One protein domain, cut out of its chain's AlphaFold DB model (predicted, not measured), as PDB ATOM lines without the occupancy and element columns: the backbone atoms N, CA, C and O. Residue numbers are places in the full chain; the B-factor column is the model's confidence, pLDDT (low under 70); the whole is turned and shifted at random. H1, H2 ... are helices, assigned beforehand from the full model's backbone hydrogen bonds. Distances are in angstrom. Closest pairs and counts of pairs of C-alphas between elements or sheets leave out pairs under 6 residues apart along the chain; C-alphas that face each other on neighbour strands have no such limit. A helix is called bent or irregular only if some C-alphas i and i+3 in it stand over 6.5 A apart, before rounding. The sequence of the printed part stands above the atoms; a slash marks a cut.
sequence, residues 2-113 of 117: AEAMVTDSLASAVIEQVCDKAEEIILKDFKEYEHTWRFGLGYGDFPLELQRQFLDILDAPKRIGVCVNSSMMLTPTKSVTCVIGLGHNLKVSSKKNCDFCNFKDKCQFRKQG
ATOM      1  N   ALA A   2      93.476  -2.050  -1.498       90.69
ATOM      2  CA  ALA A   2      92.967  -0.970  -0.643       90.69
ATOM      3  C   ALA A   2      91.558  -1.250  -0.085       90.69
ATOM      4  O   ALA A   2      91.350  -1.145   1.115       90.69
ATOM      5  N   GLU A   3      90.620  -1.699  -0.925       91.81
ATOM      6  CA  GLU A   3      89.254  -2.028  -0.491       91.81
ATOM      7  C   GLU A   3      89.224  -3.103   0.598       91.81
ATOM      8  O   GLU A   3      88.607  -2.899   1.633       91.81
ATOM      9  N   ALA A   4      89.965  -4.203   0.422       91.44
ATOM     10  CA  ALA A   4      90.045  -5.272   1.418       91.44
ATOM     11  C   ALA A   4      90.581  -4.773   2.771       91.44
ATOM     12  O   ALA A   4      90.059  -5.144   3.818       91.44
ATOM     13  N   MET A   5      91.590  -3.897   2.754       91.75
ATOM     14  CA  MET A   5      92.138  -3.282   3.968       91.75
ATOM     15  C   MET A   5      91.126  -2.341   4.640       91.75
ATOM     16  O   MET A   5      91.006  -2.332   5.868       91.75
ATOM     17  N   VAL A   6      90.377  -1.568   3.849       94.44
ATOM     18  CA  VAL A   6      89.302  -0.707   4.359       94.44
ATOM     19  C   VAL A   6      88.198  -1.559   4.983       94.44
ATOM     20  O   VAL A   6      87.796  -1.292   6.112       94.44
ATOM     21  N   THR A   7      87.755  -2.624   4.315       93.56
ATOM     22  CA  THR A   7      86.739  -3.540   4.849       93.56
ATOM     23  C   THR A   7      87.201  -4.225   6.133       93.56
ATOM     24  O   THR A   7      86.427  -4.302   7.082       93.56
ATOM     25  N   ASP A   8      88.457  -4.667   6.213       93.06
ATOM     26  CA  ASP A   8      89.024  -5.265   7.429       93.06
ATOM     27  C   ASP A   8      89.041  -4.278   8.612       93.06
ATOM     28  O   ASP A   8      88.685  -4.622   9.747       93.06
ATOM     29  N   SER A   9      89.391  -3.023   8.331       92.06
ATOM     30  CA  SER A   9      89.384  -1.942   9.322       92.06
ATOM     31  C   SER A   9      87.964  -1.647   9.807       92.06
ATOM     32  O   SER A   9      87.720  -1.559  11.010       92.06
ATOM     33  N   LEU A  10      87.003  -1.571   8.882       94.31
ATOM     34  CA  LEU A  10      85.589  -1.382   9.205       94.31
ATOM     35  C   LEU A  10      85.031  -2.554  10.014       94.31
ATOM     36  O   LEU A  10      84.358  -2.327  11.013       94.31
ATOM     37  N   ALA A  11      85.352  -3.795   9.648       93.81
ATOM     38  CA  ALA A  11      84.929  -4.978  10.394       93.81
ATOM     39  C   ALA A  11      85.461  -4.964  11.838       93.81
ATOM     40  O   ALA A  11      84.749  -5.356  12.761       93.81
ATOM     41  N   SER A  12      86.675  -4.441  12.044       91.75
ATOM     42  CA  SER A  12      87.241  -4.236  13.386       91.75
ATOM     43  C   SER A  12      86.449  -3.201  14.192       91.75
ATOM     44  O   SER A  12      86.190  -3.411  15.367       91.75
ATOM     45  N   ALA A  13      86.017  -2.103  13.569       92.94
ATOM     46  CA  ALA A  13      85.193  -1.095  14.242       92.94
ATOM     47  C   ALA A  13      83.752  -1.576  14.504       92.94
ATOM     48  O   ALA A  13      83.121  -1.175  15.482       92.94
ATOM     49  N   VAL A  14      83.215  -2.423  13.625       94.94
ATOM     50  CA  VAL A  14      81.864  -2.980  13.761       94.94
ATOM     51  C   VAL A  14      81.801  -3.997  14.895       94.94
ATOM     52  O   VAL A  14      80.835  -3.973  15.653       94.94
ATOM     53  N   ILE A  15      82.812  -4.861  15.056       94.25
ATOM     54  CA  ILE A  15      82.768  -5.885  16.110       94.25
ATOM     55  C   ILE A  15      82.701  -5.268  17.516       94.25
ATOM     56  O   ILE A  15      81.991  -5.792  18.371       94.25
ATOM     57  N   GLU A  16      83.333  -4.112  17.736       90.94
ATOM     58  CA  GLU A  16      83.255  -3.395  19.014       90.94
ATOM     59  C   GLU A  16      81.847  -2.859  19.287       90.94
ATOM     60  O   GLU A  16      81.324  -3.042  20.382       90.94
ATOM     61  N   GLN A  17      81.179  -2.300  18.274       93.88
ATOM     62  CA  GLN A  17      79.789  -1.842  18.402       93.88
ATOM     63  C   GLN A  17      78.821  -3.004  18.653       93.88
ATOM     64  O   GLN A  17      77.856  -2.871  19.406       93.88
ATOM     65  N   VAL A  18      79.079  -4.165  18.041       94.75
ATOM     66  CA  VAL A  18      78.323  -5.393  18.324       94.75
ATOM     67  C   VAL A  18      78.520  -5.813  19.781       94.75
ATOM     68  O   VAL A  18      77.541  -6.165  20.440       94.75
ATOM     69  N   CYS A  19      79.745  -5.729  20.308       93.62
ATOM     70  CA  CYS A  19      80.030  -6.028  21.713       93.62
ATOM     71  C   CYS A  19      79.340  -5.042  22.664       93.62
ATOM     72  O   CYS A  19      78.719  -5.486  23.626       93.62
ATOM     73  N   ASP A  20      79.373  -3.737  22.370       93.25
ATOM     74  CA  ASP A  20      78.653  -2.717  23.148       93.25
ATOM     75  C   ASP A  20      77.152  -3.022  23.198       93.25
ATOM     76  O   ASP A  20      76.515  -2.946  24.252       93.25
ATOM     77  N   LYS A  21      76.573  -3.423  22.058       95.69
ATOM     78  CA  LYS A  21      75.152  -3.759  21.993       95.69
ATOM     79  C   LYS A  21      74.820  -5.045  22.743       95.69
ATOM     80  O   LYS A  21      73.779  -5.112  23.397       95.69
ATOM     81  N   ALA A  22      75.679  -6.058  22.647       94.06
ATOM     82  CA  ALA A  22      75.525  -7.306  23.385       94.06
ATOM     83  C   ALA A  22      75.586  -7.061  24.900       94.06
ATOM     84  O   ALA A  22      74.740  -7.572  25.629       94.06
ATOM     85  N   GLU A  23      76.521  -6.227  25.359       93.88
ATOM     86  CA  GLU A  23      76.635  -5.795  26.754       93.88
ATOM     87  C   GLU A  23      75.353  -5.089  27.227       93.88
ATOM     88  O   GLU A  23      74.787  -5.475  28.248       93.88
ATOM     89  N   GLU A  24      74.811  -4.146  26.447       93.44
ATOM     90  CA  GLU A  24      73.537  -3.476  26.766       93.44
ATOM     91  C   GLU A  24      72.361  -4.464  26.883       93.44
ATOM     92  O   GLU A  24      71.478  -4.283  27.723       93.44
ATOM     93  N   ILE A  25      72.313  -5.491  26.028       95.69
ATOM     94  CA  ILE A  25      71.260  -6.516  26.063       95.69
ATOM     95  C   ILE A  25      71.410  -7.388  27.309       95.69
ATOM     96  O   ILE A  25      70.434  -7.555  28.032       95.69
ATOM     97  N   ILE A  26      72.614  -7.895  27.582       93.44
ATOM     98  CA  ILE A  26      72.885  -8.768  28.730       93.44
ATOM     99  C   ILE A  26      72.572  -8.037  30.039       93.44
ATOM    100  O   ILE A  26      71.856  -8.561  30.885       93.44
ATOM    101  N   LEU A  27      73.045  -6.799  30.200       93.12
ATOM    102  CA  LEU A  27      72.895  -6.049  31.452       93.12
ATOM    103  C   LEU A  27      71.449  -5.626  31.751       93.12
ATOM    104  O   LEU A  27      71.134  -5.307  32.899       93.12
ATOM    105  N   LYS A  28      70.539  -5.649  30.766       95.19
ATOM    106  CA  LYS A  28      69.106  -5.408  31.021       95.19
ATOM    107  C   LYS A  28      68.485  -6.462  31.929       95.19
ATOM    108  O   LYS A  28      67.537  -6.113  32.637       95.19
ATOM    109  N   ASP A  29      69.027  -7.675  31.919       95.31
ATOM    110  CA  ASP A  29      68.523  -8.809  32.692       95.31
ATOM    111  C   ASP A  29      69.141  -8.893  34.101       95.31
ATOM    112  O   ASP A  29      68.659  -9.667  34.919       95.31
ATOM    113  N   PHE A  30      70.163  -8.081  34.408       93.31
ATOM    114  CA  PHE A  30      70.927  -8.125  35.670       93.31
ATOM    115  C   PHE A  30      71.017  -6.756  36.363       93.31
ATOM    116  O   PHE A  30      72.061  -6.379  36.895       93.31
ATOM    117  N   LYS A  31      69.932  -5.972  36.342       91.12
ATOM    118  CA  LYS A  31      69.913  -4.583  36.855       91.12
ATOM    119  C   LYS A  31      70.148  -4.470  38.361       91.12
ATOM    120  O   LYS A  31      70.479  -3.391  38.848       91.12
ATOM    121  N   GLU A  32      69.918  -5.546  39.097       92.50
ATOM    122  CA  GLU A  32      70.114  -5.640  40.540       92.50
ATOM    123  C   GLU A  32      71.583  -5.844  40.947       92.50
ATOM    124  O   GLU A  32      71.915  -5.705  42.127       92.50
ATOM    125  N   TYR A  33      72.458  -6.155  39.987       91.62
ATOM    126  CA  TYR A  33      73.885  -6.343  40.215       91.62
ATOM    127  C   TYR A  33      74.684  -5.136  39.729       91.62
ATOM    128  O   TYR A  33      74.398  -4.527  38.698       91.62
ATOM    129  N   GLU A  34      75.752  -4.825  40.457       91.56
ATOM    130  CA  GLU A  34      76.831  -4.026  39.896       91.56
ATOM    131  C   GLU A  34      77.601  -4.894  38.897       91.56
ATOM    132  O   GLU A  34      77.659  -6.122  39.035       91.56
ATOM    133  N   HIS A  35      78.221  -4.259  37.902       91.31
ATOM    134  CA  HIS A  35      78.985  -4.966  36.884       91.31
ATOM    135  C   HIS A  35      80.343  -4.322  36.606       91.31
ATOM    136  O   HIS A  35      80.534  -3.111  36.754       91.31
ATOM    137  N   THR A  36      81.300  -5.136  36.166       88.88
ATOM    138  CA  THR A  36      82.557  -4.641  35.597       88.88
ATOM    139  C   THR A  36      82.351  -4.207  34.146       88.88
ATOM    140  O   THR A  36      81.335  -4.512  33.526       88.88
ATOM    141  N   TRP A  37      83.337  -3.523  33.573       85.31
ATOM    142  CA  TRP A  37      83.457  -3.445  32.117       85.31
ATOM    143  C   TRP A  37      83.800  -4.829  31.541       85.31
ATOM    144  O   TRP A  37      84.335  -5.684  32.262       85.31
ATOM    145  N   ARG A  38      83.515  -5.057  30.251       88.25
ATOM    146  CA  ARG A  38      83.903  -6.300  29.569       88.25
ATOM    147  C   ARG A  38      85.426  -6.454  29.519       88.25
ATOM    148  O   ARG A  38      86.121  -5.636  28.921       88.25
ATOM    149  N   PHE A  39      85.951  -7.515  30.122       87.31
ATOM    150  CA  PHE A  39      87.385  -7.786  30.151       87.31
ATOM    151  C   PHE A  39      87.735  -8.898  29.164       87.31
ATOM    152  O   PHE A  39      87.267 -10.030  29.298       87.31
ATOM    153  N   GLY A  40      88.502  -8.553  28.128       88.94
ATOM    154  CA  GLY A  40      88.915  -9.483  27.076       88.94
ATOM    155  C   GLY A  40      89.957 -10.486  27.564       88.94
ATOM    156  O   GLY A  40      90.834 -10.143  28.355       88.94
ATOM    157  N   LEU A  41      89.893 -11.721  27.072       88.75
ATOM    158  CA  LEU A  41      90.915 -12.722  27.384       88.75
ATOM    159  C   LEU A  41      92.251 -12.344  26.733       88.75
ATOM    160  O   LEU A  41      92.281 -11.864  25.599       88.75
ATOM    161  N   GLY A  42      93.353 -12.539  27.459       84.69
ATOM    162  CA  GLY A  42      94.690 -12.111  27.034       84.69
ATOM    163  C   GLY A  42      94.993 -10.626  27.269       84.69
ATOM    164  O   GLY A  42      96.094 -10.179  26.947       84.69
ATOM    165  N   TYR A  43      94.056  -9.853  27.832       80.44
ATOM    166  CA  TYR A  43      94.309  -8.477  28.259       80.44
ATOM    167  C   TYR A  43      94.718  -8.419  29.732       80.44
ATOM    168  O   TYR A  43      94.160  -9.108  30.580       80.44
ATOM    169  N   GLY A  44      95.670  -7.534  30.043       79.06
ATOM    170  CA  GLY A  44      96.136  -7.322  31.413       79.06
ATOM    171  C   GLY A  44      96.735  -8.593  32.012       79.06
ATOM    172  O   GLY A  44      97.716  -9.122  31.494       79.06
ATOM    173  N   ASP A  45      96.149  -9.043  33.113       81.06
ATOM    174  CA  ASP A  45      96.486 -10.256  33.854       81.06
ATOM    175  C   ASP A  45      95.591 -11.459  33.505       81.06
ATOM    176  O   ASP A  45      95.780 -12.529  34.077       81.06
ATOM    177  N   PHE A  46      94.645 -11.325  32.564       84.69
ATOM    178  CA  PHE A  46      93.756 -12.422  32.170       84.69
ATOM    179  C   PHE A  46      94.483 -13.426  31.257       84.69
ATOM    180  O   PHE A  46      94.829 -13.057  30.129       84.69
ATOM    181  N   PRO A  47      94.676 -14.700  31.666       89.12
ATOM    182  CA  PRO A  47      95.382 -15.677  30.840       89.12
ATOM    183  C   PRO A  47      94.686 -15.945  29.498       89.12
ATOM    184  O   PRO A  47      93.487 -16.235  29.442       89.12
ATOM    185  N   LEU A  48      95.458 -15.881  28.412       89.75
ATOM    186  CA  LEU A  48      94.987 -16.140  27.047       89.75
ATOM    187  C   LEU A  48      94.649 -17.627  26.840       89.75
ATOM    188  O   LEU A  48      93.775 -17.978  26.051       89.75
ATOM    189  N   GLU A  49      95.301 -18.512  27.589       90.75
ATOM    190  CA  GLU A  49      95.146 -19.967  27.525       90.75
ATOM    191  C   GLU A  49      93.718 -20.420  27.866       90.75
ATOM    192  O   GLU A  49      93.269 -21.475  27.414       90.75
ATOM    193  N   LEU A  50      92.979 -19.598  28.620       92.38
ATOM    194  CA  LEU A  50      91.586 -19.861  28.976       92.38
ATOM    195  C   LEU A  50      90.627 -19.668  27.795       92.38
ATOM    196  O   LEU A  50      89.475 -20.095  27.869       92.38
ATOM    197  N   GLN A  51      91.073 -19.080  26.683       93.69
ATOM    198  CA  GLN A  51      90.194 -18.738  25.567       93.69
ATOM    199  C   GLN A  51      89.463 -19.936  24.979       93.69
ATOM    200  O   GLN A  51      88.259 -19.854  24.740       93.69
ATOM    201  N   ARG A  52      90.147 -21.074  24.834       94.50
ATOM    202  CA  ARG A  52      89.501 -22.319  24.405       94.50
ATOM    203  C   ARG A  52      88.413 -22.758  25.381       94.50
ATOM    204  O   ARG A  52      87.295 -23.020  24.960       94.50
ATOM    205  N   GLN A  53      88.726 -22.758  26.674       94.62
ATOM    206  CA  GLN A  53      87.795 -23.196  27.709       94.62
ATOM    207  C   GLN A  53      86.519 -22.344  27.728       94.62
ATOM    208  O   GLN A  53      85.424 -22.890  27.831       94.62
ATOM    209  N   PHE A  54      86.638 -21.021  27.584       94.88
ATOM    210  CA  PHE A  54      85.470 -20.141  27.517       94.88
ATOM    211  C   PHE A  54      84.613 -20.396  26.272       94.88
ATOM    212  O   PHE A  54      83.388 -20.443  26.384       94.88
ATOM    213  N   LEU A  55      85.225 -20.602  25.100       95.88
ATOM    214  CA  LEU A  55      84.472 -20.941  23.887       95.88
ATOM    215  C   LEU A  55      83.751 -22.289  24.013       95.88
ATOM    216  O   LEU A  55      82.614 -22.403  23.554       95.88
ATOM    217  N   ASP A  56      84.380 -23.272  24.659       94.94
ATOM    218  CA  ASP A  56      83.796 -24.596  24.885       94.94
ATOM    219  C   ASP A  56      82.604 -24.525  25.856       94.94
ATOM    220  O   ASP A  56      81.552 -25.100  25.575       94.94
ATOM    221  N   ILE A  57      82.720 -23.763  26.954       96.38
ATOM    222  CA  ILE A  57      81.622 -23.541  27.919       96.38
ATOM    223  C   ILE A  57      80.415 -22.877  27.244       96.38
ATOM    224  O   ILE A  57      79.269 -23.226  27.530       96.38
ATOM    225  N   LEU A  58      80.660 -21.921  26.348       95.06
ATOM    226  CA  LEU A  58      79.609 -21.200  25.627       95.06
ATOM    227  C   LEU A  58      79.049 -21.981  24.425       95.06
ATOM    228  O   LEU A  58      78.102 -21.513  23.786       95.06
ATOM    229  N   ASP A  59      79.637 -23.138  24.101       96.69
ATOM    230  CA  ASP A  59      79.421 -23.896  22.863       96.69
ATOM    231  C   ASP A  59      79.522 -23.002  21.606       96.69
ATOM    232  O   ASP A  59      78.799 -23.165  20.617       96.69
ATOM    233  N   ALA A  60      80.416 -22.006  21.650       96.56
ATOM    234  CA  ALA A  60      80.541 -20.964  20.633       96.56
ATOM    235  C   ALA A  60      80.841 -21.508  19.219       96.56
ATOM    236  O   ALA A  60      80.210 -21.021  18.271       96.56
ATOM    237  N   PRO A  61      81.690 -22.547  19.036       96.19
ATOM    238  CA  PRO A  61      81.913 -23.150  17.724       96.19
ATOM    239  C   PRO A  61      80.629 -23.667  17.073       96.19
ATOM    240  O   PRO A  61      80.437 -23.494  15.873       96.19
ATOM    241  N   LYS A  62      79.722 -24.270  17.853       96.81
ATOM    242  CA  LYS A  62      78.469 -24.822  17.319       96.81
ATOM    243  C   LYS A  62      77.384 -23.766  17.159       96.81
ATOM    244  O   LYS A  62      76.602 -23.838  16.216       96.81
ATOM    245  N   ARG A  63      77.320 -22.799  18.077       97.12
ATOM    246  CA  ARG A  63      76.256 -21.784  18.092       97.12
ATOM    247  C   ARG A  63      76.481 -20.667  17.082       97.12
ATOM    248  O   ARG A  63      75.523 -20.224  16.459       97.12
ATOM    249  N   ILE A  64      77.721 -20.193  16.959       95.31
ATOM    250  CA  ILE A  64      78.056 -19.004  16.161       95.31
ATOM    251  C   ILE A  64      79.278 -19.192  15.252       95.31
ATOM    252  O   ILE A  64      79.662 -18.258  14.557       95.31
ATOM    253  N   GLY A  65      79.903 -20.375  15.242       95.94
ATOM    254  CA  GLY A  65      81.042 -20.669  14.365       95.94
ATOM    255  C   GLY A  65      82.368 -20.031  14.786       95.94
ATOM    256  O   GLY A  65      83.312 -20.037  13.998       95.94
ATOM    257  N   VAL A  66      82.458 -19.478  16.000       96.50
ATOM    258  CA  VAL A  66      83.696 -18.874  16.516       96.50
ATOM    259  C   VAL A  66      84.550 -19.944  17.188       96.50
ATOM    260  O   VAL A  66      84.131 -20.570  18.160       96.50
ATOM    261  N   CYS A  67      85.768 -20.114  16.680       95.50
ATOM    262  CA  CYS A  67      86.737 -21.115  17.118       95.50
ATOM    263  C   CYS A  67      88.058 -20.461  17.536       95.50
ATOM    264  O   CYS A  67      88.317 -19.301  17.218       95.50
ATOM    265  N   VAL A  68      88.935 -21.234  18.178       95.25
ATOM    266  CA  VAL A  68      90.298 -20.810  18.519       95.25
ATOM    267  C   VAL A  68      91.336 -21.754  17.912       95.25
ATOM    268  O   VAL A  68      91.213 -22.979  18.011       95.25
ATOM    269  N   ASN A  69      92.370 -21.199  17.281       92.88
ATOM    270  CA  ASN A  69      93.437 -21.991  16.665       92.88
ATOM    271  C   ASN A  69      94.532 -22.400  17.677       92.88
ATOM    272  O   ASN A  69      94.420 -22.165  18.880       92.88
ATOM    273  N   SER A  70      95.598 -23.055  17.206       91.06
ATOM    274  CA  SER A  70      96.726 -23.497  18.047       91.06
ATOM    275  C   SER A  70      97.512 -22.352  18.693       91.06
ATOM    276  O   SER A  70      98.177 -22.573  19.698       91.06
ATOM    277  N   SER A  71      97.430 -21.146  18.134       91.00
ATOM    278  CA  SER A  71      98.086 -19.930  18.629       91.00
ATOM    279  C   SER A  71      97.160 -19.068  19.493       91.00
ATOM    280  O   SER A  71      97.454 -17.897  19.709       91.00
ATOM    281  N   MET A  72      96.030 -19.616  19.947       92.06
ATOM    282  CA  MET A  72      94.997 -18.908  20.712       92.06
ATOM    283  C   MET A  72      94.339 -17.724  19.984       92.06
ATOM    284  O   MET A  72      93.662 -16.909  20.595       92.06
ATOM    285  N   MET A  73      94.462 -17.649  18.657       93.44
ATOM    286  CA  MET A  73      93.767 -16.639  17.861       93.44
ATOM    287  C   MET A  73      92.355 -17.103  17.510       93.44
ATOM    288  O   MET A  73      92.145 -18.257  17.117       93.44
ATOM    289  N   LEU A  74      91.396 -16.180  17.592       95.56
ATOM    290  CA  LEU A  74      90.019 -16.429  17.181       95.56
ATOM    291  C   LEU A  74      89.895 -16.545  15.664       95.56
ATOM    292  O   LEU A  74      90.569 -15.855  14.898       95.56
ATOM    293  N   THR A  75      89.008 -17.432  15.232       95.00
ATOM    294  CA  THR A  75      88.609 -17.604  13.837       95.00
ATOM    295  C   THR A  75      87.084 -17.582  13.772       95.00
ATOM    296  O   THR A  75      86.469 -18.475  14.358       95.00
ATOM    297  N   PRO A  76      86.472 -16.601  13.080       93.88
ATOM    298  CA  PRO A  76      87.085 -15.470  12.356       93.88
ATOM    299  C   PRO A  76      87.882 -14.495  13.244       93.88
ATOM    300  O   PRO A  76      87.613 -14.378  14.435       93.88
ATOM    301  N   THR A  77      88.843 -13.766  12.663       93.19
ATOM    302  CA  THR A  77      89.760 -12.881  13.416       93.19
ATOM    303  C   THR A  77      89.094 -11.630  13.985       93.19
ATOM    304  O   THR A  77      89.565 -11.092  14.982       93.19
ATOM    305  N   LYS A  78      87.992 -11.166  13.387       94.31
ATOM    306  CA  LYS A  78      87.168 -10.063  13.907       94.31
ATOM    307  C   LYS A  78      86.122 -10.603  14.879       94.31
ATOM    308  O   LYS A  78      84.925 -10.504  14.637       94.31
ATOM    309  N   SER A  79      86.607 -11.227  15.943       94.50
ATOM    310  CA  SER A  79      85.801 -11.798  17.021       94.50
ATOM    311  C   SER A  79      86.365 -11.344  18.360       94.50
ATOM    312  O   SER A  79      87.556 -11.054  18.468       94.50
ATOM    313  N   VAL A  80      85.519 -11.322  19.386       93.50
ATOM    314  CA  VAL A  80      85.901 -10.951  20.750       93.50
ATOM    315  C   VAL A  80      85.444 -12.047  21.706       93.50
ATOM    316  O   VAL A  80      84.352 -12.598  21.568       93.50
ATOM    317  N   THR A  81      86.285 -12.376  22.683       94.19
ATOM    318  CA  THR A  81      85.913 -13.204  23.836       94.19
ATOM    319  C   THR A  81      86.243 -12.413  25.088       94.19
ATOM    320  O   THR A  81      87.388 -12.000  25.279       94.19
ATOM    321  N   CYS A  82      85.242 -12.180  25.929       93.12
ATOM    322  CA  CYS A  82      85.369 -11.362  27.125       93.12
ATOM    323  C   CYS A  82      84.453 -11.865  28.239       93.12
ATOM    324  O   CYS A  82      83.501 -12.606  27.989       93.12
ATOM    325  N   VAL A  83      84.723 -11.415  29.460       92.12
ATOM    326  CA  VAL A  83      83.886 -11.662  30.638       92.12
ATOM    327  C   VAL A  83      83.360 -10.349  31.198       92.12
ATOM    328  O   VAL A  83      84.038  -9.325  31.132       92.12
ATOM    329  N   ILE A  84      82.163 -10.387  31.773       92.00
ATOM    330  CA  ILE A  84      81.599  -9.290  32.558       92.00
ATOM    331  C   ILE A  84      81.358  -9.846  33.960       92.00
ATOM    332  O   ILE A  84      80.614 -10.812  34.121       92.00
ATOM    333  N   GLY A  85      82.029  -9.285  34.963       91.75
ATOM    334  CA  GLY A  85      81.804  -9.658  36.354       91.75
ATOM    335  C   GLY A  85      80.514  -9.027  36.862       91.75
ATOM    336  O   GLY A  85      80.304  -7.841  36.638       91.75
ATOM    337  N   LEU A  86      79.681  -9.808  37.551       93.38
ATOM    338  CA  LEU A  86      78.444  -9.364  38.198       93.38
ATOM    339  C   LEU A  86      78.542  -9.628  39.704       93.38
ATOM    340  O   LEU A  86      79.036 -10.682  40.112       93.38
ATOM    341  N   GLY A  87      78.086  -8.694  40.537       92.38
ATOM    342  CA  GLY A  87      78.106  -8.885  41.988       92.38
ATOM    343  C   GLY A  87      77.508  -7.731  42.784       92.38
ATOM    344  O   GLY A  87      77.025  -6.748  42.231       92.38
ATOM    345  N   HIS A  88      77.553  -7.858  44.110       91.38
ATOM    346  CA  HIS A  88      77.170  -6.796  45.041       91.38
ATOM    347  C   HIS A  88      78.416  -6.196  45.694       91.38
ATOM    348  O   HIS A  88      79.296  -6.942  46.132       91.38
ATOM    349  N   ASN A  89      78.459  -4.868  45.826       87.62
ATOM    350  CA  ASN A  89      79.590  -4.129  46.398       87.62
ATOM    351  C   ASN A  89      80.914  -4.408  45.661       87.62
ATOM    352  O   ASN A  89      81.960  -4.636  46.285       87.62
ATOM    353  N   LEU A  90      80.870  -4.414  44.328       85.25
ATOM    354  CA  LEU A  90      82.052  -4.521  43.490       85.25
ATOM    355  C   LEU A  90      82.986  -3.342  43.786       85.25
ATOM    356  O   LEU A  90      82.691  -2.182  43.523       85.25
ATOM    357  N   LYS A  91      84.187  -3.647  44.288       78.94
ATOM    358  CA  LYS A  91      85.252  -2.650  44.520       78.94
ATOM    359  C   LYS A  91      85.988  -2.247  43.235       78.94
ATOM    360  O   LYS A  91      87.108  -1.746  43.293       78.94
ATOM    361  N   VAL A  92      85.392  -2.516  42.079       73.25
ATOM    362  CA  VAL A  92      85.991  -2.336  40.758       73.25
ATOM    363  C   VAL A  92      85.115  -1.413  39.924       73.25
ATOM    364  O   VAL A  92      83.893  -1.501  39.940       73.25
ATOM    365  N   SER A  93      85.758  -0.492  39.212       68.69
ATOM    366  CA  SER A  93      85.076   0.483  38.362       68.69
ATOM    367  C   SER A  93      84.443  -0.199  37.147       68.69
ATOM    368  O   SER A  93      85.106  -0.962  36.443       68.69
ATOM    369  N   SER A  94      83.193   0.152  36.842       67.62
ATOM    370  CA  SER A  94      82.520  -0.190  35.580       67.62
ATOM    371  C   SER A  94      83.034   0.626  34.386       67.62
ATOM    372  O   SER A  94      82.737   0.317  33.238       67.62
ATOM    373  N   LYS A  95      83.832   1.673  34.634       69.06
ATOM    374  CA  LYS A  95      84.477   2.483  33.592       69.06
ATOM    375  C   LYS A  95      85.857   1.938  33.247       69.06
ATOM    376  O   LYS A  95      86.653   1.664  34.150       69.06
ATOM    377  N   LYS A  96      86.160   1.895  31.943       70.44
ATOM    378  CA  LYS A  96      87.502   1.623  31.409       70.44
ATOM    379  C   LYS A  96      88.494   2.639  31.988       70.44
ATOM    380  O   LYS A  96      88.298   3.844  31.846       70.44
ATOM    381  N   ASN A  97      89.559   2.160  32.632       72.25
ATOM    382  CA  ASN A  97      90.652   3.004  33.114       72.25
ATOM    383  C   ASN A  97      91.998   2.473  32.594       72.25
ATOM    384  O   ASN A  97      92.313   1.294  32.737       72.25
ATOM    385  N   CYS A  98      92.809   3.363  32.020       76.94
ATOM    386  CA  CYS A  98      94.168   3.073  31.569       76.94
ATOM    387  C   CYS A  98      95.168   2.852  32.720       76.94
ATOM    388  O   CYS A  98      96.292   2.424  32.461       76.94
ATOM    389  N   ASP A  99      94.808   3.157  33.970       73.94
ATOM    390  CA  ASP A  99      95.728   3.089  35.107       73.94
ATOM    391  C   ASP A  99      96.227   1.684  35.432       73.94
ATOM    392  O   ASP A  99      97.365   1.557  35.883       73.94
ATOM    393  N   PHE A 100      95.415   0.666  35.148       69.81
ATOM    394  CA  PHE A 100      95.723  -0.749  35.379       69.81
ATOM    395  C   PHE A 100      96.139  -1.482  34.093       69.81
ATOM    396  O   PHE A 100      96.201  -2.706  34.055       69.81
ATOM    397  N   CYS A 101      96.394  -0.750  33.005       74.25
ATOM    398  CA  CYS A 101      96.764  -1.346  31.728       74.25
ATOM    399  C   CYS A 101      98.272  -1.627  31.661       74.25
ATOM    400  O   CYS A 101      99.080  -0.710  31.799       74.25
ATOM    401  N   ASN A 102      98.657  -2.855  31.300       72.94
ATOM    402  CA  ASN A 102     100.064  -3.231  31.083       72.94
ATOM    403  C   ASN A 102     100.763  -2.408  29.983       72.94
ATOM    404  O   ASN A 102     101.987  -2.310  29.955       72.94
ATOM    405  N   PHE A 103      99.999  -1.781  29.084       77.56
ATOM    406  CA  PHE A 103     100.532  -0.913  28.035       77.56
ATOM    407  C   PHE A 103     100.607   0.566  28.436       77.56
ATOM    408  O   PHE A 103     101.029   1.375  27.611       77.56
ATOM    409  N   LYS A 104     100.237   0.955  29.665       81.94
ATOM    410  CA  LYS A 104     100.121   2.360  30.115       81.94
ATOM    411  C   LYS A 104     101.316   3.247  29.746       81.94
ATOM    412  O   LYS A 104     101.110   4.394  29.342       81.94
ATOM    413  N   ASP A 105     102.535   2.719  29.847       84.25
ATOM    414  CA  ASP A 105     103.772   3.475  29.605       84.25
ATOM    415  C   ASP A 105     104.118   3.623  28.116       84.25
ATOM    416  O   ASP A 105     104.798   4.568  27.710       84.25
ATOM    417  N   LYS A 106     103.635   2.703  27.272       88.00
ATOM    418  CA  LYS A 106     103.956   2.645  25.834       88.00
ATOM    419  C   LYS A 106     102.746   2.882  24.922       88.00
ATOM    420  O   LYS A 106     102.906   2.931  23.705       88.00
ATOM    421  N   CYS A 107     101.553   3.059  25.486       84.50
ATOM    422  CA  CYS A 107     100.300   3.194  24.752       84.50
ATOM    423  C   CYS A 107     100.228   4.523  23.985       84.50
ATOM    424  O   CYS A 107     100.320   5.604  24.567       84.50
ATOM    425  N   GLN A 108     100.017   4.436  22.670       85.81
ATOM    426  CA  GLN A 108      99.894   5.606  21.797       85.81
ATOM    427  C   GLN A 108      98.573   6.356  22.011       85.81
ATOM    428  O   GLN A 108      98.583   7.582  22.013       85.81
ATOM    429  N   PHE A 109      97.469   5.652  22.290       85.00
ATOM    430  CA  PHE A 109      96.172   6.280  22.587       85.00
ATOM    431  C   PHE A 109      96.270   7.201  23.805       85.00
ATOM    432  O   PHE A 109      95.930   8.378  23.737       85.00
ATOM    433  N   ARG A 110      96.895   6.715  24.888       83.56
ATOM    434  CA  ARG A 110      97.106   7.516  26.100       83.56
ATOM    435  C   ARG A 110      97.976   8.750  25.838       83.56
ATOM    436  O   ARG A 110      97.678   9.814  26.370       83.56
ATOM    437  N   LYS A 111      99.023   8.634  25.007       85.50
ATOM    438  CA  LYS A 111      99.855   9.783  24.592       85.50
ATOM    439  C   LYS A 111      99.067  10.822  23.791       85.50
ATOM    440  O   LYS A 111      99.371  12.004  23.883       85.50
ATOM    441  N   GLN A 112      98.061  10.386  23.037       85.62
ATOM    442  CA  GLN A 112      97.148  11.245  22.280       85.62
ATOM    443  C   GLN A 112      95.976  11.774  23.129       85.62
ATOM    444  O   GLN A 112      95.107  12.461  22.604       85.62
ATOM    445  N   GLY A 113      95.940  11.476  24.435       81.50
ATOM    446  CA  GLY A 113      94.869  11.903  25.340       81.50
ATOM    447  C   GLY A 113      93.566  11.111  25.197       81.50
ATOM    448  O   GLY A 113      92.543  11.533  25.730       81.50
TER     449      GLY A 113
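AT A GLANCE: This is residues 2 to 113 of the 117 residues of the protein "Vitamin B12 dependent methionine synthase activation domain protein" of Eubacterium sp. CAG:192 (UniProt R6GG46). One long helix, H1, runs along one side of a body built largely of loops, with the small helices H2 and H3 across that body from it and the short H4 near the end of a long loop. Residues 2 to 7 of H1 stick out. The printed part has 112 residues with four named helices, H1 to H4 in order, and no named strand; the class is all helix, though under half of the residues are in named elements. It is only just compact, close to loose, with a radius of gyration of the C-alphas of 15.8 A and spans of 47 by 40 by 26 A.

HOW THE PARTS SIT: Start at H1, residues 2 to 27, which is apart from H2, residues 48 to 57, H3, residues 60 to 64, and H4, residues 108 to 111. H2 and H3 are close but not clearly touching; their closest C-alphas, of Leu 55 and Pro 61, are 7.0 A apart. H4 is apart from H2 and H3. Look outside the named helices for short antiparallel pairings, residues 34 to 35 with 86 to 87, 39 to 40 with 82 to 83, and 67 to 68 with 74 to 75. The O i to N i+4 pairs are within hydrogen-bond range throughout H3, in 20 of 22 in H1 and 4 of 6 in H2; H4 is too short for one.

IN THESE COORDINATES: Find C-alpha 2 at (92.967, -0.970, -0.643); from there H1 runs 38.2 A to C-alpha 27. H2, 15.3 A long, is only just irregular: C-alphas 49 and 52 are 6.9 A apart. H3 measures 5.5 A and H4 5.0 A, ending at C-alpha 111 at (99.855, 9.783, 24.592).

THE WHOLE: The C-alphas farthest apart, of Ala 2 and Asn 89, are 49.0 A apart. The printed part has no cut; the links H1 to H2 and H3 to H4 are long, and H2 to H3 is tight. Expect pLDDT under 70 at residues 93 to 95 and 100.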